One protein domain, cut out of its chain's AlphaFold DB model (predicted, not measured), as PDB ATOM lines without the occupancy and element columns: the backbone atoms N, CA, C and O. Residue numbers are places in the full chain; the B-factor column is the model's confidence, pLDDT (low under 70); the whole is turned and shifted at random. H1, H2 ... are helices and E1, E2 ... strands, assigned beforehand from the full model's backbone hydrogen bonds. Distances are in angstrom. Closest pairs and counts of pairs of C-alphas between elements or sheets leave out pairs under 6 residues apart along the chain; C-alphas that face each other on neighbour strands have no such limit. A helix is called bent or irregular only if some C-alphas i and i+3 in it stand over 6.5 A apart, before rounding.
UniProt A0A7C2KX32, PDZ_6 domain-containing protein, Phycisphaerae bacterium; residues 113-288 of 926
ATOM      1  N   ALA A 113       5.869  21.629 -15.439       82.25
ATOM      2  CA  ALA A 113       6.362  22.847 -14.790       82.25
ATOM      3  C   ALA A 113       7.890  22.855 -14.820       82.25
ATOM      4  O   ALA A 113       8.509  21.848 -15.159       82.25
ATOM      5  N   VAL A 114       8.495  23.975 -14.430       88.12
ATOM      6  CA  VAL A 114       9.950  24.038 -14.265       88.12
ATOM      7  C   VAL A 114      10.292  23.954 -12.786       88.12
ATOM      8  O   VAL A 114       9.886  24.809 -12.000       88.12
ATOM      9  N   LEU A 115      11.009  22.904 -12.402       90.12
ATOM     10  CA  LEU A 115      11.491  22.691 -11.046       90.12
ATOM     11  C   LEU A 115      12.774  23.493 -10.826       90.12
ATOM     12  O   LEU A 115      13.725  23.402 -11.605       90.12
ATOM     13  N   VAL A 116      12.811  24.257  -9.739       90.50
ATOM     14  CA  VAL A 116      14.012  24.979  -9.316       90.50
ATOM     15  C   VAL A 116      14.919  24.008  -8.571       90.50
ATOM     16  O   VAL A 116      14.598  23.595  -7.459       90.50
ATOM     17  N   ALA A 117      16.053  23.632  -9.165       87.88
ATOM     18  CA  ALA A 117      17.016  22.746  -8.507       87.88
ATOM     19  C   ALA A 117      18.006  23.503  -7.619       87.88
ATOM     20  O   ALA A 117      18.438  23.000  -6.582       87.88
ATOM     21  N   ARG A 118      18.322  24.740  -8.008       86.00
ATOM     22  CA  ARG A 118      19.199  25.651  -7.278       86.00
ATOM     23  C   ARG A 118      18.745  27.087  -7.519       86.00
ATOM     24  O   ARG A 118      18.389  27.443  -8.637       86.00
ATOM     25  N   ALA A 119      18.804  27.906  -6.477       86.12
ATOM     26  CA  ALA A 119      18.452  29.319  -6.521       86.12
ATOM     27  C   ALA A 119      19.440  30.134  -5.684       86.12
ATOM     28  O   ALA A 119      19.948  29.627  -4.680       86.12
ATOM     29  N   ALA A 120      19.703  31.377  -6.087       80.19
ATOM     30  CA  ALA A 120      20.389  32.339  -5.231       80.19
ATOM     31  C   ALA A 120      19.470  32.754  -4.065       80.19
ATOM     32  O   ALA A 120      18.246  32.786  -4.224       80.19
ATOM     33  N   ALA A 121      20.024  33.057  -2.889       76.88
ATOM     34  CA  ALA A 121      19.218  33.343  -1.694       76.88
ATOM     35  C   ALA A 121      18.344  34.601  -1.870       76.88
ATOM     36  O   ALA A 121      17.210  34.663  -1.397       76.88
ATOM     37  N   GLU A 122      18.863  35.575  -2.609       80.12
ATOM     38  CA  GLU A 122      18.247  36.845  -2.978       80.12
ATOM     39  C   GLU A 122      17.107  36.715  -4.001       80.12
ATOM     40  O   GLU A 122      16.285  37.622  -4.110       80.12
ATOM     41  N   SER A 123      16.993  35.577  -4.694       85.31
ATOM     42  CA  SER A 123      15.985  35.368  -5.744       85.31
ATOM     43  C   SER A 123      14.549  35.234  -5.216       85.31
ATOM     44  O   SER A 123      13.598  35.238  -5.988       85.31
ATOM     45  N   GLY A 124      14.348  35.028  -3.908       87.75
ATOM     46  CA  GLY A 124      13.019  34.803  -3.317       87.75
ATOM     47  C   GLY A 124      12.341  33.471  -3.697       87.75
ATOM     48  O   GLY A 124      11.284  33.131  -3.145       87.75
ATOM     49  N   VAL A 125      12.949  32.683  -4.590       90.69
ATOM     50  CA  VAL A 125      12.590  31.285  -4.857       90.69
ATOM     51  C   VAL A 125      13.563  30.344  -4.148       90.69
ATOM     52  O   VAL A 125      14.673  30.723  -3.780       90.69
ATOM     53  N   ARG A 126      13.134  29.108  -3.901       91.81
ATOM     54  CA  ARG A 126      13.905  28.095  -3.174       91.81
ATOM     55  C   ARG A 126      14.051  26.815  -3.999       91.81
ATOM     56  O   ARG A 126      13.178  26.522  -4.818       91.81
ATOM     57  N   PRO A 127      15.107  26.015  -3.766       90.69
ATOM     58  CA  PRO A 127      15.182  24.665  -4.309       90.69
ATOM     59  C   PRO A 127      13.916  23.863  -3.980       90.69
ATOM     60  O   PRO A 127      13.456  23.842  -2.839       90.69
ATOM     61  N   GLY A 128      13.336  23.223  -4.991       89.69
ATOM     62  CA  GLY A 128      12.081  22.488  -4.872       89.69
ATOM     63  C   GLY A 128      10.803  23.319  -5.063       89.69
ATOM     64  O   GLY A 128       9.710  22.749  -4.977       89.69
ATOM     65  N   ASP A 129      10.908  24.627  -5.333       91.31
ATOM     66  CA  ASP A 129       9.791  25.421  -5.864       91.31
ATOM     67  C   ASP A 129       9.511  25.046  -7.333       91.31
ATOM     68  O   ASP A 129      10.415  24.714  -8.106       91.31
ATOM     69  N   LEU A 130       8.240  25.128  -7.733       90.44
ATOM     70  CA  LEU A 130       7.783  24.872  -9.100       90.44
ATOM     71  C   LEU A 130       7.387  26.178  -9.786       90.44
ATOM     72  O   LEU A 130       6.379  26.783  -9.423       90.44
ATOM     73  N   ILE A 131       8.130  26.600 -10.807       90.25
ATOM     74  CA  ILE A 131       7.777  27.755 -11.634       90.25
ATOM     75  C   ILE A 131       6.696  27.328 -12.625       90.25
ATOM     76  O   ILE A 131       6.886  26.436 -13.456       90.25
ATOM     77  N   THR A 132       5.548  27.993 -12.540       87.94
ATOM     78  CA  THR A 132       4.371  27.696 -13.365       87.94
ATOM     79  C   THR A 132       4.102  28.785 -14.398       87.94
ATOM     80  O   THR A 132       3.604  28.485 -15.485       87.94
ATOM     81  N   HIS A 133       4.442  30.044 -14.096       90.25
ATOM     82  CA  HIS A 133       4.225  31.181 -14.993       90.25
ATOM     83  C   HIS A 133       5.366  32.201 -14.926       90.25
ATOM     84  O   HIS A 133       6.024  32.344 -13.901       90.25
ATOM     85  N   VAL A 134       5.526  32.946 -16.021       91.06
ATOM     86  CA  VAL A 134       6.386  34.130 -16.151       91.06
ATOM     87  C   VAL A 134       5.542  35.250 -16.734       91.06
ATOM     88  O   VAL A 134       4.974  35.079 -17.819       91.06
ATOM     89  N   ASN A 135       5.426  36.376 -16.031       89.06
ATOM     90  CA  ASN A 135       4.614  37.529 -16.437       89.06
ATOM     91  C   ASN A 135       3.186  37.121 -16.846       89.06
ATOM     92  O   ASN A 135       2.678  37.501 -17.903       89.06
ATOM     93  N   GLY A 136       2.567  36.250 -16.042       83.44
ATOM     94  CA  GLY A 136       1.218  35.726 -16.277       83.44
ATOM     95  C   GLY A 136       1.093  34.693 -17.405       83.44
ATOM     96  O   GLY A 136       0.000  34.179 -17.635       83.44
ATOM     97  N   ARG A 137       2.179  34.338 -18.106       86.44
ATOM     98  CA  ARG A 137       2.173  33.307 -19.156       86.44
ATOM     99  C   ARG A 137       2.722  31.988 -18.625       86.44
ATOM    100  O   ARG A 137       3.819  31.948 -18.077       86.44
ATOM    101  N   ARG A 138       2.011  30.886 -18.868       86.19
ATOM    102  CA  ARG A 138       2.374  29.543 -18.383       86.19
ATOM    103  C   ARG A 138       3.631  28.989 -19.046       86.19
ATOM    104  O   ARG A 138       3.707  29.036 -20.275       86.19
ATOM    105  N   VAL A 139       4.579  28.485 -18.264       87.19
ATOM    106  CA  VAL A 139       5.798  27.813 -18.747       87.19
ATOM    107  C   VAL A 139       5.703  26.318 -18.482       87.19
ATOM    108  O   VAL A 139       5.182  25.906 -17.448       87.19
ATOM    109  N   ARG A 140       6.148  25.510 -19.444       84.62
ATOM    110  CA  ARG A 140       6.070  24.042 -19.373       84.62
ATOM    111  C   ARG A 140       7.432  23.368 -19.403       84.62
ATOM    112  O   ARG A 140       7.524  22.218 -18.998       84.62
ATOM    113  N   THR A 141       8.456  24.075 -19.873       85.94
ATOM    114  CA  THR A 141       9.827  23.571 -19.958       85.94
ATOM    115  C   THR A 141      10.831  24.641 -19.539       85.94
ATOM    116  O   THR A 141      10.557  25.844 -19.626       85.94
ATOM    117  N   ALA A 142      12.016  24.215 -19.118       86.31
ATOM    118  CA  ALA A 142      13.153  25.060 -18.794       86.31
ATOM    119  C   ALA A 142      13.562  25.917 -20.003       86.31
ATOM    120  O   ALA A 142      13.898  27.089 -19.844       86.31
ATOM    121  N   ALA A 143      13.442  25.382 -21.225       86.56
ATOM    122  CA  ALA A 143      13.687  26.132 -22.455       86.56
ATOM    123  C   ALA A 143      12.664  27.266 -22.671       86.56
ATOM    124  O   ALA A 143      13.049  28.391 -22.998       86.56
ATOM    125  N   GLU A 144      11.365  27.003 -22.453       89.25
ATOM    126  CA  GLU A 144      10.322  28.038 -22.520       89.25
ATOM    127  C   GLU A 144      10.527  29.120 -21.454       89.25
ATOM    128  O   GLU A 144      10.340  30.306 -21.734       89.25
ATOM    129  N   LEU A 145      10.911  28.717 -20.239       88.12
ATOM    130  CA  LEU A 145      11.250  29.637 -19.160       88.12
ATOM    131  C   LEU A 145      12.444  30.514 -19.554       88.12
ATOM    132  O   LEU A 145      12.318  31.737 -19.544       88.12
ATOM    133  N   GLY A 146      13.548  29.918 -20.008       86.56
ATOM    134  CA  GLY A 146      14.741  30.644 -20.446       86.56
ATOM    135  C   GLY A 146      14.470  31.627 -21.588       86.56
ATOM    136  O   GLY A 146      14.968  32.749 -21.563       86.56
ATOM    137  N   GLN A 147      13.625  31.271 -22.565       87.88
ATOM    138  CA  GLN A 147      13.222  32.191 -23.638       87.88
ATOM    139  C   GLN A 147      12.454  33.410 -23.101       87.88
ATOM    140  O   GLN A 147      12.614  34.525 -23.608       87.88
ATOM    141  N   ARG A 148      11.612  33.208 -22.085       88.00
ATOM    142  CA  ARG A 148      10.783  34.269 -21.501       88.00
ATOM    143  C   ARG A 148      11.526  35.136 -20.501       88.00
ATOM    144  O   ARG A 148      11.147  36.289 -20.364       88.00
ATOM    145  N   LEU A 149      12.571  34.612 -19.871       85.69
ATOM    146  CA  LEU A 149      13.458  35.358 -18.981       85.69
ATOM    147  C   LEU A 149      14.509  36.197 -19.723       85.69
ATOM    148  O   LEU A 149      15.256  36.932 -19.090       85.69
ATOM    149  N   ARG A 150      14.584  36.122 -21.061       84.69
ATOM    150  CA  ARG A 150      15.496  36.984 -21.827       84.69
ATOM    151  C   ARG A 150      15.165  38.465 -21.581       84.69
ATOM    152  O   ARG A 150      13.977  38.807 -21.606       84.69
ATOM    153  N   PRO A 151      16.174  39.349 -21.465       79.00
ATOM    154  CA  PRO A 151      15.963  40.784 -21.242       79.00
ATOM    155  C   PRO A 151      15.022  41.431 -22.270       79.00
ATOM    156  O   PRO A 151      14.185  42.259 -21.927       79.00
ATOM    157  N   GLU A 152      15.088  40.981 -23.528       81.81
ATOM    158  CA  GLU A 152      14.221  41.424 -24.632       81.81
ATOM    159  C   GLU A 152      12.727  41.132 -24.391       81.81
ATOM    160  O   GLU A 152      11.860  41.873 -24.850       81.81
ATOM    161  N   SER A 153      12.421  40.060 -23.654       77.69
ATOM    162  CA  SER A 153      11.061  39.622 -23.311       77.69
ATOM    163  C   SER A 153      10.564  40.206 -21.980       77.69
ATOM    164  O   SER A 153       9.363  40.164 -21.706       77.69
ATOM    165  N   THR A 154      11.472  40.723 -21.143       75.19
ATOM    166  CA  THR A 154      11.227  41.140 -19.749       75.19
ATOM    167  C   THR A 154      11.974  42.441 -19.391       75.19
ATOM    168  O   THR A 154      12.766  42.467 -18.454       75.19
ATOM    169  N   PRO A 155      11.713  43.574 -20.070       71.69
ATOM    170  CA  PRO A 155      12.460  44.819 -19.843       71.69
ATOM    171  C   PRO A 155      12.299  45.428 -18.434       71.69
ATOM    172  O   PRO A 155      13.038  46.340 -18.080       71.69
ATOM    173  N   VAL A 156      11.343  44.942 -17.632       78.94
ATOM    174  CA  VAL A 156      11.081  45.371 -16.240       78.94
ATOM    175  C   VAL A 156      11.387  44.232 -15.240       78.94
ATOM    176  O   VAL A 156      10.983  44.285 -14.083       78.94
ATOM    177  N   GLY A 157      12.089  43.184 -15.688       80.44
ATOM    178  CA  GLY A 157      12.309  41.939 -14.950       80.44
ATOM    179  C   GLY A 157      11.125  40.967 -15.029       80.44
ATOM    180  O   GLY A 157      10.056  41.280 -15.568       80.44
ATOM    181  N   ALA A 158      11.335  39.743 -14.546       88.31
ATOM    182  CA  ALA A 158      10.344  38.675 -14.607       88.31
ATOM    183  C   ALA A 158       9.583  38.524 -13.286       88.31
ATOM    184  O   ALA A 158      10.184  38.307 -12.238       88.31
ATOM    185  N   MET A 159       8.252  38.578 -13.342       93.12
ATOM    186  CA  MET A 159       7.388  38.114 -12.258       93.12
ATOM    187  C   MET A 159       7.124  36.621 -12.436       93.12
ATOM    188  O   MET A 159       6.481  36.205 -13.407       93.12
ATOM    189  N   LEU A 160       7.642  35.814 -11.515       92.31
ATOM    190  CA  LEU A 160       7.466  34.370 -11.486       92.31
ATOM    191  C   LEU A 160       6.303  33.987 -10.586       92.31
ATOM    192  O   LEU A 160       6.280  34.345  -9.412       92.31
ATOM    193  N   ARG A 161       5.415  33.130 -11.091       90.31
ATOM    194  CA  ARG A 161       4.475  32.405 -10.233       90.31
ATOM    195  C   ARG A 161       5.082  31.064  -9.854       90.31
ATOM    196  O   ARG A 161       5.225  30.189 -10.716       90.31
ATOM    197  N   VAL A 162       5.398  30.900  -8.576       90.31
ATOM    198  CA  VAL A 162       6.009  29.692  -8.005       90.31
ATOM    199  C   VAL A 162       5.071  29.001  -7.031       90.31
ATOM    200  O   VAL A 162       4.462  29.650  -6.187       90.31
ATOM    201  N   THR A 163       5.001  27.678  -7.107       87.12
ATOM    202  CA  THR A 163       4.309  26.835  -6.128       87.12
ATOM    203  C   THR A 163       5.343  26.187  -5.212       87.12
ATOM    204  O   THR A 163       6.162  25.396  -5.678       87.12
ATOM    205  N   GLY A 164       5.308  26.535  -3.923       86.19
ATOM    206  CA  GLY A 164       6.197  25.991  -2.886       86.19
ATOM    207  C   GLY A 164       5.432  25.322  -1.741       86.19
ATOM    208  O   GLY A 164       4.245  25.029  -1.870       86.19
ATOM    209  N   VAL A 165       6.086  25.122  -0.588       80.06
ATOM    210  CA  VAL A 165       5.479  24.478   0.607       80.06
ATOM    211  C   VAL A 165       4.211  25.198   1.085       80.06
ATOM    212  O   VAL A 165       3.245  24.549   1.465       80.06
ATOM    213  N   GLY A 166       4.200  26.534   1.031       78.50
ATOM    214  CA  GLY A 166       3.058  27.370   1.420       78.50
ATOM    215  C   GLY A 166       2.029  27.618   0.310       78.50
ATOM    216  O   GLY A 166       1.189  28.498   0.463       78.50
ATOM    217  N   GLY A 167       2.110  26.901  -0.816       79.31
ATOM    218  CA  GLY A 167       1.241  27.109  -1.976       79.31
ATOM    219  C   GLY A 167       1.798  28.105  -3.010       79.31
ATOM    220  O   GLY A 167       2.997  28.413  -3.001       79.31
ATOM    221  N   PRO A 168       0.954  28.548  -3.964       83.44
ATOM    222  CA  PRO A 168       1.352  29.446  -5.044       83.44
ATOM    223  C   PRO A 168       1.606  30.876  -4.543       83.44
ATOM    224  O   PRO A 168       0.800  31.441  -3.807       83.44
ATOM    225  N   ARG A 169       2.708  31.487  -4.988       89.19
ATOM    226  CA  ARG A 169       3.083  32.881  -4.706       89.19
ATOM    227  C   ARG A 169       3.747  33.540  -5.916       89.19
ATOM    228  O   ARG A 169       4.309  32.854  -6.768       89.19
ATOM    229  N   GLU A 170       3.673  34.864  -5.986       91.38
ATOM    230  CA  GLU A 170       4.402  35.666  -6.977       91.38
ATOM    231  C   GLU A 170       5.766  36.072  -6.410       91.38
ATOM    232  O   GLU A 170       5.851  36.496  -5.257       91.38
ATOM    233  N   VAL A 171       6.820  35.959  -7.213       91.88
ATOM    234  CA  VAL A 171       8.190  36.339  -6.853       91.88
ATOM    235  C   VAL A 171       8.792  37.159  -7.988       91.88
ATOM    236  O   VAL A 171       8.793  36.726  -9.138       91.88
ATOM    237  N   GLY A 172       9.286  38.352  -7.666       89.44
ATOM    238  CA  GLY A 172       9.998  39.221  -8.594       89.44
ATOM    239  C   GLY A 172       9.754  40.713  -8.373       89.44
ATOM    240  O   GLY A 172       9.104  41.087  -7.391       89.44
ATOM    241  N   PRO A 173      10.275  41.563  -9.276       89.69
ATOM    242  CA  PRO A 173      10.945  41.197 -10.535       89.69
ATOM    243  C   PRO A 173      12.306  40.498 -10.337       89.69
ATOM    244  O   PRO A 173      13.069  40.903  -9.466       89.69
ATOM    245  N   LEU A 174      12.597  39.464 -11.139       86.00
ATOM    246  CA  LEU A 174      13.850  38.680 -11.120       86.00
ATOM    247  C   LEU A 174      14.584  38.689 -12.465       86.00
ATOM    248  O   LEU A 174      13.944  38.820 -13.515       86.00
ATOM    249  N   ASP A 175      15.902  38.478 -12.419       79.19
ATOM    250  CA  ASP A 175      16.735  38.165 -13.582       79.19
ATOM    251  C   ASP A 175      16.863  36.635 -13.749       79.19
ATOM    252  O   ASP A 175      16.796  35.861 -12.792       79.19
ATOM    253  N   ALA A 176      17.068  36.175 -14.984       72.38
ATOM    254  CA  ALA A 176      17.428  34.791 -15.278       72.38
ATOM    255  C   ALA A 176      18.703  34.351 -14.545       72.38
ATOM    256  O   ALA A 176      18.825  33.184 -14.173       72.38
ATOM    257  N   ALA A 177      19.646  35.279 -14.346       78.06
ATOM    258  CA  ALA A 177      20.911  35.016 -13.666       78.06
ATOM    259  C   ALA A 177      20.733  34.575 -12.199       78.06
ATOM    260  O   ALA A 177      21.583  33.855 -11.675       78.06
ATOM    261  N   ASP A 178      19.608  34.925 -11.569       81.50
ATOM    262  CA  ASP A 178      19.300  34.566 -10.179       81.50
ATOM    263  C   ASP A 178      18.907  33.075 -10.022       81.50
ATOM    264  O   ASP A 178      18.776  32.565  -8.901       81.50
ATOM    265  N   LEU A 179      18.733  32.356 -11.145       80.50
ATOM    266  CA  LEU A 179      18.289  30.958 -11.232       80.50
ATOM    267  C   LEU A 179      19.343  30.060 -11.914       80.50
ATOM    268  O   LEU A 179      19.182  29.670 -13.073       80.50
ATOM    269  N   PRO A 180      20.415  29.675 -11.205       68.88
ATOM    270  CA  PRO A 180      21.557  28.980 -11.799       68.88
ATOM    271  C   PRO A 180      21.274  27.544 -12.277       68.88
ATOM    272  O   PRO A 180      22.063  27.018 -13.057       68.88
ATOM    273  N   SER A 181      20.198  26.880 -11.825       79.12
ATOM    274  CA  SER A 181      19.840  25.532 -12.301       79.12
ATOM    275  C   SER A 181      18.327  25.294 -12.317       79.12
ATOM    276  O   SER A 181      17.641  25.441 -11.299       79.12
ATOM    277  N   LEU A 182      17.817  24.896 -13.484       81.69
ATOM    278  CA  LEU A 182      16.401  24.671 -13.775       81.69
ATOM    279  C   LEU A 182      16.221  23.305 -14.442       81.69
ATOM    280  O   LEU A 182      16.993  22.946 -15.330       81.69
ATOM    281  N   LEU A 183      15.190  22.566 -14.035       76.44
ATOM    282  CA  LEU A 183      14.878  21.234 -14.558       76.44
ATOM    283  C   LEU A 183      13.439  21.162 -15.072       76.44
ATOM    284  O   LEU A 183      12.538  21.805 -14.530       76.44
ATOM    285  N   ASP A 184      13.216  20.333 -16.091       80.44
ATOM    286  CA  ASP A 184      11.870  19.986 -16.536       80.44
ATOM    287  C   ASP A 184      11.211  19.063 -15.507       80.44
ATOM    288  O   ASP A 184      11.803  18.103 -15.020       80.44
ATOM    289  N   TYR A 185       9.965  19.357 -15.159       71.62
ATOM    290  CA  TYR A 185       9.147  18.497 -14.320       71.62
ATOM    291  C   TYR A 185       7.912  18.045 -15.103       71.62
ATOM    292  O   TYR A 185       7.187  18.882 -15.637       71.62
ATOM    293  N   VAL A 186       7.640  16.731 -15.106       67.06
ATOM    294  CA  VAL A 186       6.412  16.119 -15.637       67.06
ATOM    295  C   VAL A 186       5.628  15.389 -14.530       67.06
ATOM    296  O   VAL A 186       6.148  14.506 -13.851       67.06
ATOM    297  N   ALA A 187       4.362  15.747 -14.306       65.75
ATOM    298  CA  ALA A 187       3.497  15.104 -13.310       65.75
ATOM    299  C   ALA A 187       2.990  13.734 -13.807       65.75
ATOM    300  O   ALA A 187       2.780  13.571 -15.011       65.75
ATOM    301  N   PRO A 188       2.720  12.760 -12.906       58.09
ATOM    302  CA  PRO A 188       2.375  12.933 -11.483       58.09
ATOM    303  C   PRO A 188       3.525  12.835 -10.465       58.09
ATOM    304  O   PRO A 188       3.281  13.030  -9.274       58.09
ATOM    305  N   ARG A 189       4.754  12.485 -10.866       71.88
ATOM    306  CA  ARG A 189       5.807  12.087  -9.908       71.88
ATOM    307  C   ARG A 189       6.543  13.245  -9.275       71.88
ATOM    308  O   ARG A 189       6.881  13.188  -8.102       71.88
ATOM    309  N   GLY A 190       6.801  14.298 -10.019       74.56
ATOM    310  CA  GLY A 190       7.676  15.359  -9.544       74.56
ATOM    311  C   GLY A 190       7.100  16.371  -8.562       74.56
ATOM    312  O   GLY A 190       7.866  17.213  -8.128       74.56
ATOM    313  N   GLU A 191       5.864  16.238  -8.064       81.06
ATOM    314  CA  GLU A 191       5.570  16.811  -6.738       81.06
ATOM    315  C   GLU A 191       6.326  16.035  -5.645       81.06
ATOM    316  O   GLU A 191       6.832  16.629  -4.699       81.06
ATOM    317  N   ARG A 192       6.486  14.711  -5.791       86.75
ATOM    318  CA  ARG A 192       7.351  13.917  -4.904       86.75
ATOM    319  C   ARG A 192       8.821  14.272  -5.107       86.75
ATOM    320  O   ARG A 192       9.528  14.394  -4.115       86.75
ATOM    321  N   VAL A 193       9.262  14.497  -6.348       88.75
ATOM    322  CA  VAL A 193      10.634  14.969  -6.635       88.75
ATOM    323  C   VAL A 193      10.861  16.369  -6.064       88.75
ATOM    324  O   VAL A 193      11.846  16.582  -5.367       88.75
ATOM    325  N   ALA A 194       9.927  17.302  -6.269       88.94
ATOM    326  CA  ALA A 194       9.986  18.639  -5.686       88.94
ATOM    327  C   ALA A 194      10.031  18.573  -4.157       88.94
ATOM    328  O   ALA A 194      10.863  19.227  -3.538       88.94
ATOM    329  N   ARG A 195       9.200  17.728  -3.535       89.12
ATOM    330  CA  ARG A 195       9.228  17.484  -2.087       89.12
ATOM    331  C   ARG A 195      10.561  16.900  -1.618       89.12
ATOM    332  O   ARG A 195      11.095  17.390  -0.628       89.12
ATOM    333  N   ALA A 196      11.091  15.883  -2.296       89.62
ATOM    334  CA  ALA A 196      12.397  15.307  -1.978       89.62
ATOM    335  C   ALA A 196      13.500  16.369  -2.067       89.62
ATOM    336  O   ALA A 196      14.358  16.447  -1.196       89.62
ATOM    337  N   LEU A 197      13.431  17.249  -3.065       90.75
ATOM    338  CA  LEU A 197      14.391  18.328  -3.245       90.75
ATOM    339  C   LEU A 197      14.307  19.405  -2.161       90.75
ATOM    340  O   LEU A 197      15.349  19.857  -1.699       90.75
ATOM    341  N   ARG A 198      13.100  19.766  -1.704       90.00
ATOM    342  CA  ARG A 198      12.920  20.656  -0.540       90.00
ATOM    343  C   ARG A 198      13.534  20.036   0.714       90.00
ATOM    344  O   ARG A 198      14.361  20.665   1.357       90.00
ATOM    345  N   LEU A 199      13.203  18.770   0.993       76.12
ATOM    346  CA  LEU A 199      13.767  18.024   2.124       76.12
ATOM    347  C   LEU A 199      15.296  17.980   2.067       76.12
ATOM    348  O   LEU A 199      15.954  18.217   3.073       76.12
ATOM    349  N   TYR A 200      15.863  17.722   0.888       83.94
ATOM    350  CA  TYR A 200      17.308  17.700   0.701       83.94
ATOM    351  C   TYR A 200      17.946  19.077   0.925       83.94
ATOM    352  O   TYR A 200      18.950  19.173   1.625       83.94
ATOM    353  N   ALA A 201      17.348  20.142   0.380       79.19
ATOM    354  CA  ALA A 201      17.821  21.514   0.564       79.19
ATOM    355  C   ALA A 201      17.756  21.976   2.029       79.19
ATOM    356  O   ALA A 201      18.623  22.729   2.467       79.19
ATOM    357  N   ASP A 202      16.777  21.481   2.786       76.31
ATOM    358  CA  ASP A 202      16.615  21.741   4.220       76.31
ATOM    359  C   ASP A 202      17.512  20.837   5.101       76.31
ATOM    360  O   ASP A 202      17.465  20.920   6.329       76.31
ATOM    361  N   GLY A 203      18.352  19.983   4.497       62.75
ATOM    362  CA  GLY A 203      19.327  19.135   5.194       62.75
ATOM    363  C   GLY A 203      18.824  17.743   5.600       62.75
ATOM    364  O   GLY A 203      19.527  17.028   6.308       62.75
ATOM    365  N   PHE A 204      17.641  17.323   5.145       67.94
ATOM    366  CA  PHE A 204      17.033  16.018   5.442       67.94
ATOM    367  C   PHE A 204      17.254  15.008   4.305       67.94
ATOM    368  O   PHE A 204      16.306  14.537   3.668       67.94
ATOM    369  N   ALA A 205      18.515  14.677   4.021       63.91
ATOM    370  CA  ALA A 205      18.879  13.835   2.882       63.91
ATOM    371  C   ALA A 205      18.281  12.421   2.925       63.91
ATOM    372  O   ALA A 205      17.859  11.908   1.890       63.91
ATOM    373  N   GLU A 206      18.179  11.808   4.103       66.56
ATOM    374  CA  GLU A 206      17.590  10.479   4.272       66.56
ATOM    375  C   GLU A 206      16.100  10.481   3.925       66.56
ATOM    376  O   GLU A 206      15.644   9.628   3.171       66.56
ATOM    377  N   GLN A 207      15.350  11.485   4.391       72.44
ATOM    378  CA  GLN A 207      13.926  11.618   4.068       72.44
ATOM    379  C   GLN A 207      13.716  11.922   2.582       72.44
ATOM    380  O   GLN A 207      12.767  11.432   1.971       72.44
ATOM    381  N   ALA A 208      14.606  12.714   1.978       77.81
ATOM    382  CA  ALA A 208      14.595  12.948   0.539       77.81
ATOM    383  C   ALA A 208      14.793  11.637  -0.242       77.81
ATOM    384  O   ALA A 208      14.005  11.333  -1.139       77.81
ATOM    385  N   ALA A 209      15.788  10.831   0.140       80.31
ATOM    386  CA  ALA A 209      16.042   9.526  -0.462       80.31
ATOM    387  C   ALA A 209      14.880   8.545  -0.233       80.31
ATOM    388  O   ALA A 209      14.495   7.838  -1.159       80.31
ATOM    389  N   GLU A 210      14.256   8.535   0.947       83.69
ATOM    390  CA  GLU A 210      13.058   7.732   1.233       83.69
ATOM    391  C   GLU A 210      11.881   8.107   0.324       83.69
ATOM    392  O   GLU A 210      11.229   7.223  -0.233       83.69
ATOM    393  N   VAL A 211      11.624   9.406   0.119       88.75
ATOM    394  CA  VAL A 211      10.569   9.877  -0.794       88.75
ATOM    395  C   VAL A 211      10.823   9.395  -2.222       88.75
ATOM    396  O   VAL A 211       9.871   9.011  -2.908       88.75
ATOM    397  N   LEU A 212      12.086   9.384  -2.661       88.94
ATOM    398  CA  LEU A 212      12.461   8.894  -3.984       88.94
ATOM    399  C   LEU A 212      12.377   7.360  -4.084       88.94
ATOM    400  O   LEU A 212      11.825   6.839  -5.051       88.94
ATOM    401  N   ASN A 213      12.833   6.633  -3.067       85.44
ATOM    402  CA  ASN A 213      12.800   5.168  -3.017       85.44
ATOM    403  C   ASN A 213      11.377   4.604  -2.875       85.44
ATOM    404  O   ASN A 213      11.100   3.497  -3.327       85.44
ATOM    405  N   ALA A 214      10.453   5.365  -2.281       85.44
ATOM    406  CA  ALA A 214       9.037   5.012  -2.183       85.44
ATOM    407  C   ALA A 214       8.264   5.197  -3.507       85.44
ATOM    408  O   ALA A 214       7.050   4.956  -3.570       85.44
ATOM    409  N   MET A 215       8.921   5.659  -4.575       84.81
ATOM    410  CA  MET A 215       8.333   5.677  -5.910       84.81
ATOM    411  C   MET A 215       8.325   4.254  -6.479       84.81
ATOM    412  O   MET A 215       9.338   3.568  -6.481       84.81
ATOM    413  N   SER A 216       7.169   3.805  -6.978       72.75
ATOM    414  CA  SER A 216       6.993   2.447  -7.523       72.75
ATOM    415  C   SER A 216       7.877   2.159  -8.743       72.75
ATOM    416  O   SER A 216       8.103   1.003  -9.079       72.75
ATOM    417  N   GLU A 217       8.362   3.211  -9.402       76.88
ATOM    418  CA  GLU A 217       9.332   3.170 -10.491       76.88
ATOM    419  C   GLU A 217      10.323   4.338 -10.319       76.88
ATOM    420  O   GLU A 217       9.905   5.406  -9.851       76.88
ATOM    421  N   PRO A 218      11.599   4.186 -10.727       76.88
ATOM    422  CA  PRO A 218      12.578   5.272 -10.699       76.88
ATOM    423  C   PRO A 218      12.087   6.503 -11.473       76.88
ATOM    424  O   PRO A 218      11.417   6.374 -12.502       76.88
ATOM    425  N   ALA A 219      12.424   7.706 -10.999       76.69
ATOM    426  CA  ALA A 219      12.167   8.920 -11.771       76.69
ATOM    427  C   ALA A 219      12.996   8.887 -13.070       76.69
ATOM    428  O   ALA A 219      14.196   8.604 -13.010       76.69
ATOM    429  N   PRO A 220      12.389   9.145 -14.242       73.88
ATOM    430  CA  PRO A 220      13.142   9.259 -15.482       73.88
ATOM    431  C   PRO A 220      14.102  10.457 -15.418       73.88
ATOM    432  O   PRO A 220      13.839  11.441 -14.728       73.88
ATOM    433  N   VAL A 221      15.195  10.400 -16.188       75.44
ATOM    434  CA  VAL A 221      16.231  11.457 -16.259       75.44
ATOM    435  C   VAL A 221      15.642  12.837 -16.585       75.44
ATOM    436  O   VAL A 221      16.153  13.855 -16.129       75.44
ATOM    437  N   SER A 222      14.540  12.868 -17.339       69.25
ATOM    438  CA  SER A 222      13.800  14.084 -17.688       69.25
ATOM    439  C   SER A 222      13.033  14.721 -16.525       69.25
ATOM    440  O   SER A 222      12.548  15.829 -16.688       69.25
ATOM    441  N   GLU A 223      12.858  14.020 -15.401       74.12
ATOM    442  CA  GLU A 223      12.144  14.500 -14.206       74.12
ATOM    443  C   GLU A 223      13.075  14.689 -13.001       74.12
ATOM    444  O   GLU A 223      12.790  15.500 -12.121       74.12
ATOM    445  N   LEU A 224      14.176  13.936 -12.941       85.06
ATOM    446  CA  LEU A 224      15.200  14.067 -11.912       85.06
ATOM    447  C   LEU A 224      16.575  13.806 -12.521       85.06
ATOM    448  O   LEU A 224      16.862  12.706 -12.994       85.06
ATOM    449  N   ASN A 225      17.438  14.819 -12.462       86.75
ATOM    450  CA  ASN A 225      18.817  14.703 -12.912       86.75
ATOM    451  C   ASN A 225      19.532  13.567 -12.131       86.75
ATOM    452  O   ASN A 225      19.530  13.600 -10.895       86.75
ATOM    453  N   PRO A 226      20.159  12.583 -12.808       89.38
ATOM    454  CA  PRO A 226      20.901  11.497 -12.162       89.38
ATOM    455  C   PRO A 226      21.984  11.977 -11.192       89.38
ATOM    456  O   PRO A 226      22.173  11.366 -10.145       89.38
ATOM    457  N   LEU A 227      22.635  13.105 -11.489       90.94
ATOM    458  CA  LEU A 227      23.638  13.732 -10.627       90.94
ATOM    459  C   LEU A 227      23.022  14.199  -9.304       90.94
ATOM    460  O   LEU A 227      23.535  13.905  -8.225       90.94
ATOM    461  N   LEU A 228      21.865  14.859  -9.380       90.06
ATOM    462  CA  LEU A 228      21.107  15.306  -8.214       90.06
ATOM    463  C   LEU A 228      20.613  14.116  -7.385       90.06
ATOM    464  O   LEU A 228      20.733  14.114  -6.160       90.06
ATOM    465  N   HIS A 229      20.103  13.082  -8.054       91.38
ATOM    466  CA  HIS A 229      19.651  11.860  -7.398       91.38
ATOM    467  C   HIS A 229      20.802  11.151  -6.676       91.38
ATOM    468  O   HIS A 229      20.667  10.766  -5.515       91.38
ATOM    469  N   ALA A 230      21.957  11.034  -7.328       89.25
ATOM    470  CA  ALA A 230      23.137  10.426  -6.741       89.25
ATOM    471  C   ALA A 230      23.634  11.200  -5.520       89.25
ATOM    472  O   ALA A 230      23.991  10.592  -4.516       89.25
ATOM    473  N   ARG A 231      23.595  12.538  -5.555       87.88
ATOM    474  CA  ARG A 231      23.929  13.371  -4.391       87.88
ATOM    475  C   ARG A 231      23.008  13.108  -3.209       87.88
ATOM    476  O   ARG A 231      23.497  12.944  -2.092       87.88
ATOM    477  N   MET A 232      21.700  13.033  -3.448       85.81
ATOM    478  CA  MET A 232      20.719  12.711  -2.408       85.81
ATOM    479  C   MET A 232      20.964  11.315  -1.825       85.81
ATOM    480  O   MET A 232      21.067  11.180  -0.608       85.81
ATOM    481  N   ALA A 233      21.139  10.301  -2.680       80.19
ATOM    482  CA  ALA A 233      21.414   8.925  -2.265       80.19
ATOM    483  C   ALA A 233      22.716   8.816  -1.456       80.19
ATOM    484  O   ALA A 233      22.742   8.212  -0.385       80.19
ATOM    485  N   TYR A 234      23.782   9.474  -1.916       80.56
ATOM    486  CA  TYR A 234      25.073   9.463  -1.237       80.56
ATOM    487  C   TYR A 234      25.014  10.149   0.126       80.56
ATOM    488  O   TYR A 234      25.518   9.617   1.110       80.56
ATOM    489  N   THR A 235      24.367  11.316   0.198       69.69
ATOM    490  CA  THR A 235      24.219  12.066   1.456       69.69
ATOM    491  C   THR A 235      23.342  11.299   2.454       69.69
ATOM    492  O   THR A 235      23.591  11.357   3.652       69.69
ATOM    493  N   ALA A 236      22.380  10.507   1.970       69.50
ATOM    494  CA  ALA A 236      21.603   9.572   2.784       69.50
ATOM    495  C   ALA A 236      22.396   8.321   3.236       69.50
ATOM    496  O   ALA A 236      21.905   7.507   4.023       69.50
ATOM    497  N   GLY A 237      23.636   8.155   2.764       59.97
ATOM    498  CA  GLY A 237      24.519   7.039   3.099       59.97
ATOM    499  C   GLY A 237      24.355   5.796   2.220       59.97
ATOM    500  O   GLY A 237      24.812   4.729   2.626       59.97
ATOM    501  N   ASP A 238      23.732   5.910   1.043       76.31
ATOM    502  CA  ASP A 238      23.667   4.853   0.022       76.31
ATOM    503  C   ASP A 238      24.674   5.138  -1.104       76.31
ATOM    504  O   ASP A 238      24.342   5.581  -2.210       76.31
ATOM    505  N   ALA A 239      25.954   4.926  -0.785       73.31
ATOM    506  CA  ALA A 239      27.053   5.171  -1.714       73.31
ATOM    507  C   ALA A 239      26.955   4.299  -2.976       73.31
ATOM    508  O   ALA A 239      27.235   4.774  -4.075       73.31
ATOM    509  N   ASP A 240      26.507   3.050  -2.843       79.06
ATOM    510  CA  ASP A 240      26.411   2.117  -3.963       79.06
ATOM    511  C   ASP A 240      25.318   2.529  -4.956       79.06
ATOM    512  O   ASP A 240      25.523   2.451  -6.170       79.06
ATOM    513  N   ALA A 241      24.150   2.971  -4.475       83.81
ATOM    514  CA  ALA A 241      23.116   3.509  -5.356       83.81
ATOM    515  C   ALA A 241      23.579   4.787  -6.048       83.81
ATOM    516  O   ALA A 241      23.371   4.928  -7.254       83.81
ATOM    517  N   ALA A 242      24.250   5.677  -5.317       82.81
ATOM    518  CA  ALA A 242      24.802   6.895  -5.886       82.81
ATOM    519  C   ALA A 242      25.804   6.600  -7.012       82.81
ATOM    520  O   ALA A 242      25.671   7.144  -8.104       82.81
ATOM    521  N   LEU A 243      26.753   5.684  -6.799       83.94
ATOM    522  CA  LEU A 243      27.735   5.311  -7.822       83.94
ATOM    523  C   LEU A 243      27.088   4.636  -9.039       83.94
ATOM    524  O   LEU A 243      27.488   4.909 -10.168       83.94
ATOM    525  N   ARG A 244      26.044   3.816  -8.845       88.31
ATOM    526  CA  ARG A 244      25.270   3.252  -9.967       88.31
ATOM    527  C   ARG A 244      24.576   4.330 -10.795       88.31
ATOM    528  O   ARG A 244      24.588   4.238 -12.018       88.31
ATOM    529  N   LEU A 245      23.982   5.331 -10.142       88.62
ATOM    530  CA  LEU A 245      23.308   6.455 -10.804       88.62
ATOM    531  C   LEU A 245      24.274   7.333 -11.609       88.62
ATOM    532  O   LEU A 245      23.855   7.985 -12.560       88.62
ATOM    533  N   LEU A 246      25.552   7.338 -11.236       87.50
ATOM    534  CA  LEU A 246      26.592   8.140 -11.876       87.50
ATOM    535  C   LEU A 246      27.393   7.382 -12.942       87.50
ATOM    536  O   LEU A 246      28.274   7.966 -13.572       87.50
ATOM    537  N   SER A 247      27.089   6.105 -13.166       86.62
ATOM    538  CA  SER A 247      27.673   5.322 -14.255       86.62
ATOM    539  C   SER A 247      27.317   5.960 -15.605       86.62
ATOM    540  O   SER A 247      26.138   6.154 -15.902       86.62
ATOM    541  N   GLY A 248      28.318   6.315 -16.413       82.88
ATOM    542  CA  GLY A 248      28.148   7.066 -17.663       82.88
ATOM    543  C   GLY A 248      28.145   8.595 -17.512       82.88
ATOM    544  O   GLY A 248      27.998   9.301 -18.511       82.88
ATOM    545  N   HIS A 249      28.296   9.118 -16.289       84.69
ATOM    546  CA  HIS A 249      28.370  10.551 -15.982       84.69
ATOM    547  C   HIS A 249      29.739  10.961 -15.433       84.69
ATOM    548  O   HIS A 249      29.875  11.892 -14.641       84.69
ATOM    549  N   GLU A 250      30.788  10.276 -15.849       80.19
ATOM    550  CA  GLU A 250      32.133  10.431 -15.314       80.19
ATOM    551  C   GLU A 250      32.726  11.827 -15.534       80.19
ATOM    552  O   GLU A 250      33.507  12.309 -14.723       80.19
ATOM    553  N   SER A 251      32.335  12.506 -16.613       78.56
ATOM    554  CA  SER A 251      32.750  13.880 -16.898       78.56
ATOM    555  C   SER A 251      32.006  14.930 -16.069       78.56
ATOM    556  O   SER A 251      32.321  16.111 -16.171       78.56
ATOM    557  N   SER A 252      31.022  14.544 -15.257       79.94
ATOM    558  CA  SER A 252      30.229  15.508 -14.484       79.94
ATOM    559  C   SER A 252      30.990  16.114 -13.301       79.94
ATOM    560  O   SER A 252      30.613  17.162 -12.786       79.94
ATOM    561  N   VAL A 253      32.103  15.505 -12.888       70.69
ATOM    562  CA  VAL A 253      33.015  16.088 -11.889       70.69
ATOM    563  C   VAL A 253      33.942  17.153 -12.484       70.69
ATOM    564  O   VAL A 253      34.735  17.752 -11.762       70.69
ATOM    565  N   LEU A 254      33.861  17.400 -13.797       69.94
ATOM    566  CA  LEU A 254      34.687  18.392 -14.477       69.94
ATOM    567  C   LEU A 254      34.110  19.804 -14.307       69.94
ATOM    568  O   LEU A 254      32.889  19.975 -14.364       69.94
ATOM    569  N   PRO A 255      34.968  20.823 -14.123       65.88
ATOM    570  CA  PRO A 255      34.536  22.215 -14.075       65.88
ATOM    571  C   PRO A 255      33.918  22.627 -15.418       65.88
ATOM    572  O   PRO A 255      34.457  22.327 -16.482       65.88
ATOM    573  N   GLN A 256      32.793  23.346 -15.382       67.44
ATOM    574  CA  GLN A 256      32.071  23.770 -16.597       67.44
ATOM    575  C   GLN A 256      32.654  25.022 -17.286       67.44
ATOM    576  O   GLN A 256      32.058  25.551 -18.224       67.44
ATOM    577  N   GLY A 257      33.796  25.530 -16.824       69.81
ATOM    578  CA  GLY A 257      34.372  26.788 -17.295       69.81
ATOM    579  C   GLY A 257      35.856  26.886 -16.981       69.81
ATOM    580  O   GLY A 257      36.629  26.033 -17.407       69.81
ATOM    581  N   ASP A 258      36.253  27.929 -16.252       61.50
ATOM    582  CA  ASP A 258      37.624  28.047 -15.764       61.50
ATOM    583  C   ASP A 258      37.950  26.828 -14.890       61.50
ATOM    584  O   ASP A 258      37.241  26.536 -13.919       61.50
ATOM    585  N   GLU A 259      39.009  26.110 -15.270       52.72
ATOM    586  CA  GLU A 259      39.422  24.844 -14.661       52.72
ATOM    587  C   GLU A 259      39.709  24.984 -13.149       52.72
ATOM    588  O   GLU A 259      39.667  23.989 -12.427       52.72
ATOM    589  N   TRP A 260      39.928  26.212 -12.661       46.22
ATOM    590  CA  TRP A 260      40.265  26.541 -11.276       46.22
ATOM    591  C   TRP A 260      39.082  27.088 -10.467       46.22
ATOM    592  O   TRP A 260      39.017  26.873  -9.256       46.22
ATOM    593  N   THR A 261      38.127  27.784 -11.097       47.03
ATOM    594  CA  THR A 261      37.070  28.516 -10.363       47.03
ATOM    595  C   THR A 261      35.635  28.117 -10.698       47.03
ATOM    596  O   THR A 261      34.723  28.499  -9.963       47.03
ATOM    597  N   SER A 262      35.382  27.349 -11.762       58.91
ATOM    598  CA  SER A 262      34.011  27.026 -12.200       58.91
ATOM    599  C   SER A 262      33.480  25.726 -11.590       58.91
ATOM    600  O   SER A 262      34.136  24.706 -11.758       58.91
ATOM    601  N   PRO A 263      32.338  25.717 -10.860       64.88
ATOM    602  CA  PRO A 263      31.774  24.530 -10.183       64.88
ATOM    603  C   PRO A 263      31.616  23.329 -11.133       64.88
ATOM    604  O   PRO A 263      31.469  23.517 -12.345       64.88
ATOM    605  N   SER A 264      31.688  22.104 -10.600       76.75
ATOM    606  CA  SER A 264      31.484  20.896 -11.414       76.75
ATOM    607  C   SER A 264      30.017  20.770 -11.857       76.75
ATOM    608  O   SER A 264      29.112  21.388 -11.280       76.75
ATOM    609  N   GLU A 265      29.735  19.975 -12.889       83.62
ATOM    610  CA  GLU A 265      28.346  19.665 -13.263       83.62
ATOM    611  C   GLU A 265      27.610  18.944 -12.113       83.62
ATOM    612  O   GLU A 265      26.446  19.225 -11.826       83.62
ATOM    613  N   LEU A 266      28.309  18.072 -11.377       84.44
ATOM    614  CA  LEU A 266      27.781  17.406 -10.190       84.44
ATOM    615  C   LEU A 266      27.464  18.419  -9.076       84.44
ATOM    616  O   LEU A 266      26.375  18.379  -8.499       84.44
ATOM    617  N   GLU A 267      28.341  19.384  -8.822       80.62
ATOM    618  CA  GLU A 267      28.139  20.453  -7.838       80.62
ATOM    619  C   GLU A 267      26.970  21.379  -8.216       80.62
ATOM    620  O   GLU A 267      26.149  21.741  -7.371       80.62
ATOM    621  N   THR A 268      26.829  21.715  -9.498       83.56
ATOM    622  CA  THR A 268      25.744  22.579  -9.996       83.56
ATOM    623  C   THR A 268      24.396  21.873 -10.148       83.56
ATOM    624  O   THR A 268      23.367  22.547 -10.232       83.56
ATOM    625  N   SER A 269      24.366  20.537 -10.119       85.62
ATOM    626  CA  SER A 269      23.138  19.751 -10.309       85.62
ATOM    627  C   SER A 269      22.093  19.879  -9.189       85.62
ATOM    628  O   SER A 269      20.959  19.439  -9.372       85.62
ATOM    629  N   GLY A 270      22.435  20.473  -8.040       84.56
ATOM    630  CA  GLY A 270      21.592  20.491  -6.843       84.56
ATOM    631  C   GLY A 270      21.893  21.609  -5.845       84.56
ATOM    632  O   GLY A 270      22.812  22.403  -6.057       84.56
ATOM    633  N   PRO A 271      21.127  21.675  -4.741       77.12
ATOM    634  CA  PRO A 271      21.325  22.654  -3.683       77.12
ATOM    635  C   PRO A 271      22.556  22.303  -2.840       77.12
ATOM    636  O   PRO A 271      22.777  21.144  -2.496       77.12
ATOM    637  N   GLY A 272      23.352  23.318  -2.499       72.25
ATOM    638  CA  GLY A 272      24.608  23.148  -1.761       72.25
ATOM    639  C   GLY A 272      25.735  22.510  -2.590       72.25
ATOM    640  O   GLY A 272      25.554  22.258  -3.784       72.25
ATOM    641  N   PRO A 273      26.905  22.255  -1.978       68.88
ATOM    642  CA  PRO A 273      28.015  21.561  -2.630       68.88
ATOM    643  C   PRO A 273      27.714  20.065  -2.826       68.88
ATOM    644  O   PRO A 273      26.879  19.483  -2.125       68.88
ATOM    645  N   ALA A 274      28.377  19.427  -3.792       68.56
ATOM    646  CA  ALA A 274      28.317  17.974  -3.934       68.56
ATOM    647  C   ALA A 274      29.111  17.273  -2.809       68.56
ATOM    648  O   ALA A 274      30.062  17.846  -2.275       68.56
ATOM    649  N   PRO A 275      28.742  16.039  -2.406       63.97
ATOM    650  CA  PRO A 275      29.504  15.311  -1.397       63.97
ATOM    651  C   PRO A 275      30.929  14.992  -1.868       63.97
ATOM    652  O   PRO A 275      31.102  14.335  -2.896       63.97
ATOM    653  N   TYR A 276      31.933  15.364  -1.061       55.47
ATOM    654  CA  TYR A 276      33.364  15.182  -1.361       55.47
ATOM    655  C   TYR A 276      33.698  13.811  -1.932       55.47
ATOM    656  O   TYR A 276      34.268  13.655  -3.009       55.47
ATOM    657  N   HIS A 277      33.345  12.790  -1.160       55.00
ATOM    658  CA  HIS A 277      33.728  11.425  -1.446       55.00
ATOM    659  C   HIS A 277      33.024  10.876  -2.688       55.00
ATOM    660  O   HIS A 277      33.555   9.967  -3.320       55.00
ATOM    661  N   LEU A 278      31.864  11.426  -3.056       63.22
ATOM    662  CA  LEU A 278      31.175  11.087  -4.295       63.22
ATOM    663  C   LEU A 278      31.897  11.664  -5.516       63.22
ATOM    664  O   LEU A 278      32.180  10.918  -6.453       63.22
ATOM    665  N   GLU A 279      32.254  12.954  -5.477       61.09
ATOM    666  CA  GLU A 279      33.075  13.597  -6.514       61.09
ATOM    667  C   GLU A 279      34.433  12.904  -6.648       61.09
ATOM    668  O   GLU A 279      34.837  12.532  -7.748       61.09
ATOM    669  N   TRP A 280      35.096  12.626  -5.523       59.19
ATOM    670  CA  TRP A 280      36.369  11.911  -5.495       59.19
ATOM    671  C   TRP A 280      36.262  10.494  -6.066       59.19
ATOM    672  O   TRP A 280      37.156  10.043  -6.784       59.19
ATOM    673  N   SER A 281      35.176   9.778  -5.762       64.06
ATOM    674  CA  SER A 281      34.977   8.413  -6.255       64.06
ATOM    675  C   SER A 281      34.775   8.414  -7.765       64.06
ATOM    676  O   SER A 281      35.459   7.660  -8.452       64.06
ATOM    677  N   LEU A 282      33.924   9.284  -8.310       66.94
ATOM    678  CA  LEU A 282      33.783   9.417  -9.764       66.94
ATOM    679  C   LEU A 282      35.085   9.837 -10.439       66.94
ATOM    680  O   LEU A 282      35.465   9.265 -11.452       66.94
ATOM    681  N   PHE A 283      35.804  10.783  -9.841       57.56
ATOM    682  CA  PHE A 283      37.095  11.228 -10.346       57.56
ATOM    683  C   PHE A 283      38.145  10.096 -10.361       57.56
ATOM    684  O   PHE A 283      38.952   9.991 -11.284       57.56
ATOM    685  N   SER A 284      38.136   9.223  -9.348       59.66
ATOM    686  CA  SER A 284      39.112   8.132  -9.187       59.66
ATOM    687  C   SER A 284      38.842   6.926 -10.090       59.66
ATOM    688  O   SER A 284      39.788   6.279 -10.538       59.66
ATOM    689  N   HIS A 285      37.573   6.605 -10.353       59.97
ATOM    690  CA  HIS A 285      37.185   5.447 -11.171       59.97
ATOM    691  C   HIS A 285      37.190   5.750 -12.670       59.97
ATOM    692  O   HIS A 285      37.210   4.836 -13.495       59.97
ATOM    693  N   SER A 286      37.226   7.031 -13.019       56.81
ATOM    694  CA  SER A 286      36.947   7.490 -14.361       56.81
ATOM    695  C   SER A 286      37.976   8.518 -14.752       56.81
ATOM    696  O   SER A 286      37.817   9.691 -14.465       56.81
ATOM    697  N   THR A 287      39.080   8.100 -15.358       52.66
ATOM    698  CA  THR A 287      40.107   9.045 -15.806       52.66
ATOM    699  C   THR A 287      39.728   9.552 -17.203       52.66
ATOM    700  O   THR A 287      39.895   8.790 -18.158       52.66
ATOM    701  N   PRO A 288      39.244  10.797 -17.411       52.28
ATOM    702  CA  PRO A 288      39.083  11.297 -18.768       52.28
ATOM    703  C   PRO A 288      40.464  11.439 -19.433       52.28
ATOM    704  O   PRO A 288      41.414  11.886 -18.778       52.28
TER     705      PRO A 288
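What this domain is: This is residues 113 to 288 of the 926 residues of the protein "PDZ_6 domain-containing protein" of Phycisphaerae bacterium (UniProt A0A7C2KX32). A strongly twisted antiparallel sheet of five strands, with H1 on one face and H2 on the other, makes one lobe; beyond H2 the helices H3, H4, H5, H8, H6 and H7 follow one another from contact to contact and make a second, helical lobe. H2 and H3 form one helical hairpin, H4 and H5 another. The printed part has 176 residues with eight named helices and five named strands, in the order E1 E2 H1 E3 E4 E5 H2 H3 H4 H5 H6 H7 H8; the sheet order is E4 E3 E2 E1 E5, and the class is mixed. The whole is compact, with a radius of gyration of the C-alphas of 16.2 A and spans of 48 by 39 by 24 A.

How they stand to each other: In the sheet, E4, residues 167 to 174, and E3, residues 158 to 164, form a hairpin, with N 160 and O 171 2.8 A apart. E2, residues 130 to 134, follows, with N 163 and O 130 2.8 A apart. E1, residues 113 to 118, forms a hairpin with E2, with N 131 and O 114 2.8 A apart. The edge strand E5, residues 181 to 186, has N 115 and O 183 at 2.8 A. These N and O pairs are within hydrogen-bond range. H1, residues 142 to 148, and H2, residues 190 to 201, are on opposite faces, three layers in all, with helices on both faces of a sheet. H1 has a height over the sheet of 8.1 A, its closest C-alpha pair with E1 being Val 114 and Ala 142, 5.6 A. H2, at a height of 8.7 A, lies over E2 and E1 and runs along the strands, at 13 degrees to E1 on the local plane; the closest C-alphas of H2 and E1 are Leu 115 and Ala 194, 6.9 A. H3, residues 205 to 213, touches H2 at Ala 196 and Ala 208, 4.1 A, at a shallow tilt of 16 degrees, opposite ways. H4, residues 226 to 235, touches H3 at Ala 209 and Ala 233, 5.7 A, at a steep tilt of 52 degrees. H5, residues 239 to 245, touches H4 at Ala 230 and Ala 242, 4.0 A. H8, residues 276 to 285, touches H5 at Leu 243 and Leu 282, 7.6 A. H6, residues 250 to 253, touches H8 at Glu 250 and Leu 282, 5.9 A. H7, residues 265 to 268, touches H6 at Ser 252 and Glu 265, 4.7 A. These are the closest C-alphas of each pair. Every O i to N i+4 pair is within hydrogen-bond range in H1, H2, H3, H4, H5 and H8; H6 and H7 are too short for one.

Where its parts are: E1 begins at C-alpha 113 (6.362, 22.847, -14.790). E4 is 19.4 A long, E3 17.8 A, E5 16.7 A and H2 15.6 A. H8, 14.3 A long, ends at C-alpha 285 (37.185, 5.447, -11.171). H6 is irregular, but only just: C-alphas 250 and 253 are 6.7 A apart.

The domain as a whole: The C-alphas farthest apart, of Val 156 and His 285, are 48.0 A apart. The printed part has no cut. The links E1 to E2, H3 to H4 and H6 to H7 are long. The mean pLDDT of the printed part is 79.1, with 38 residues under 70, among them 254 to 263 and 273 to 288.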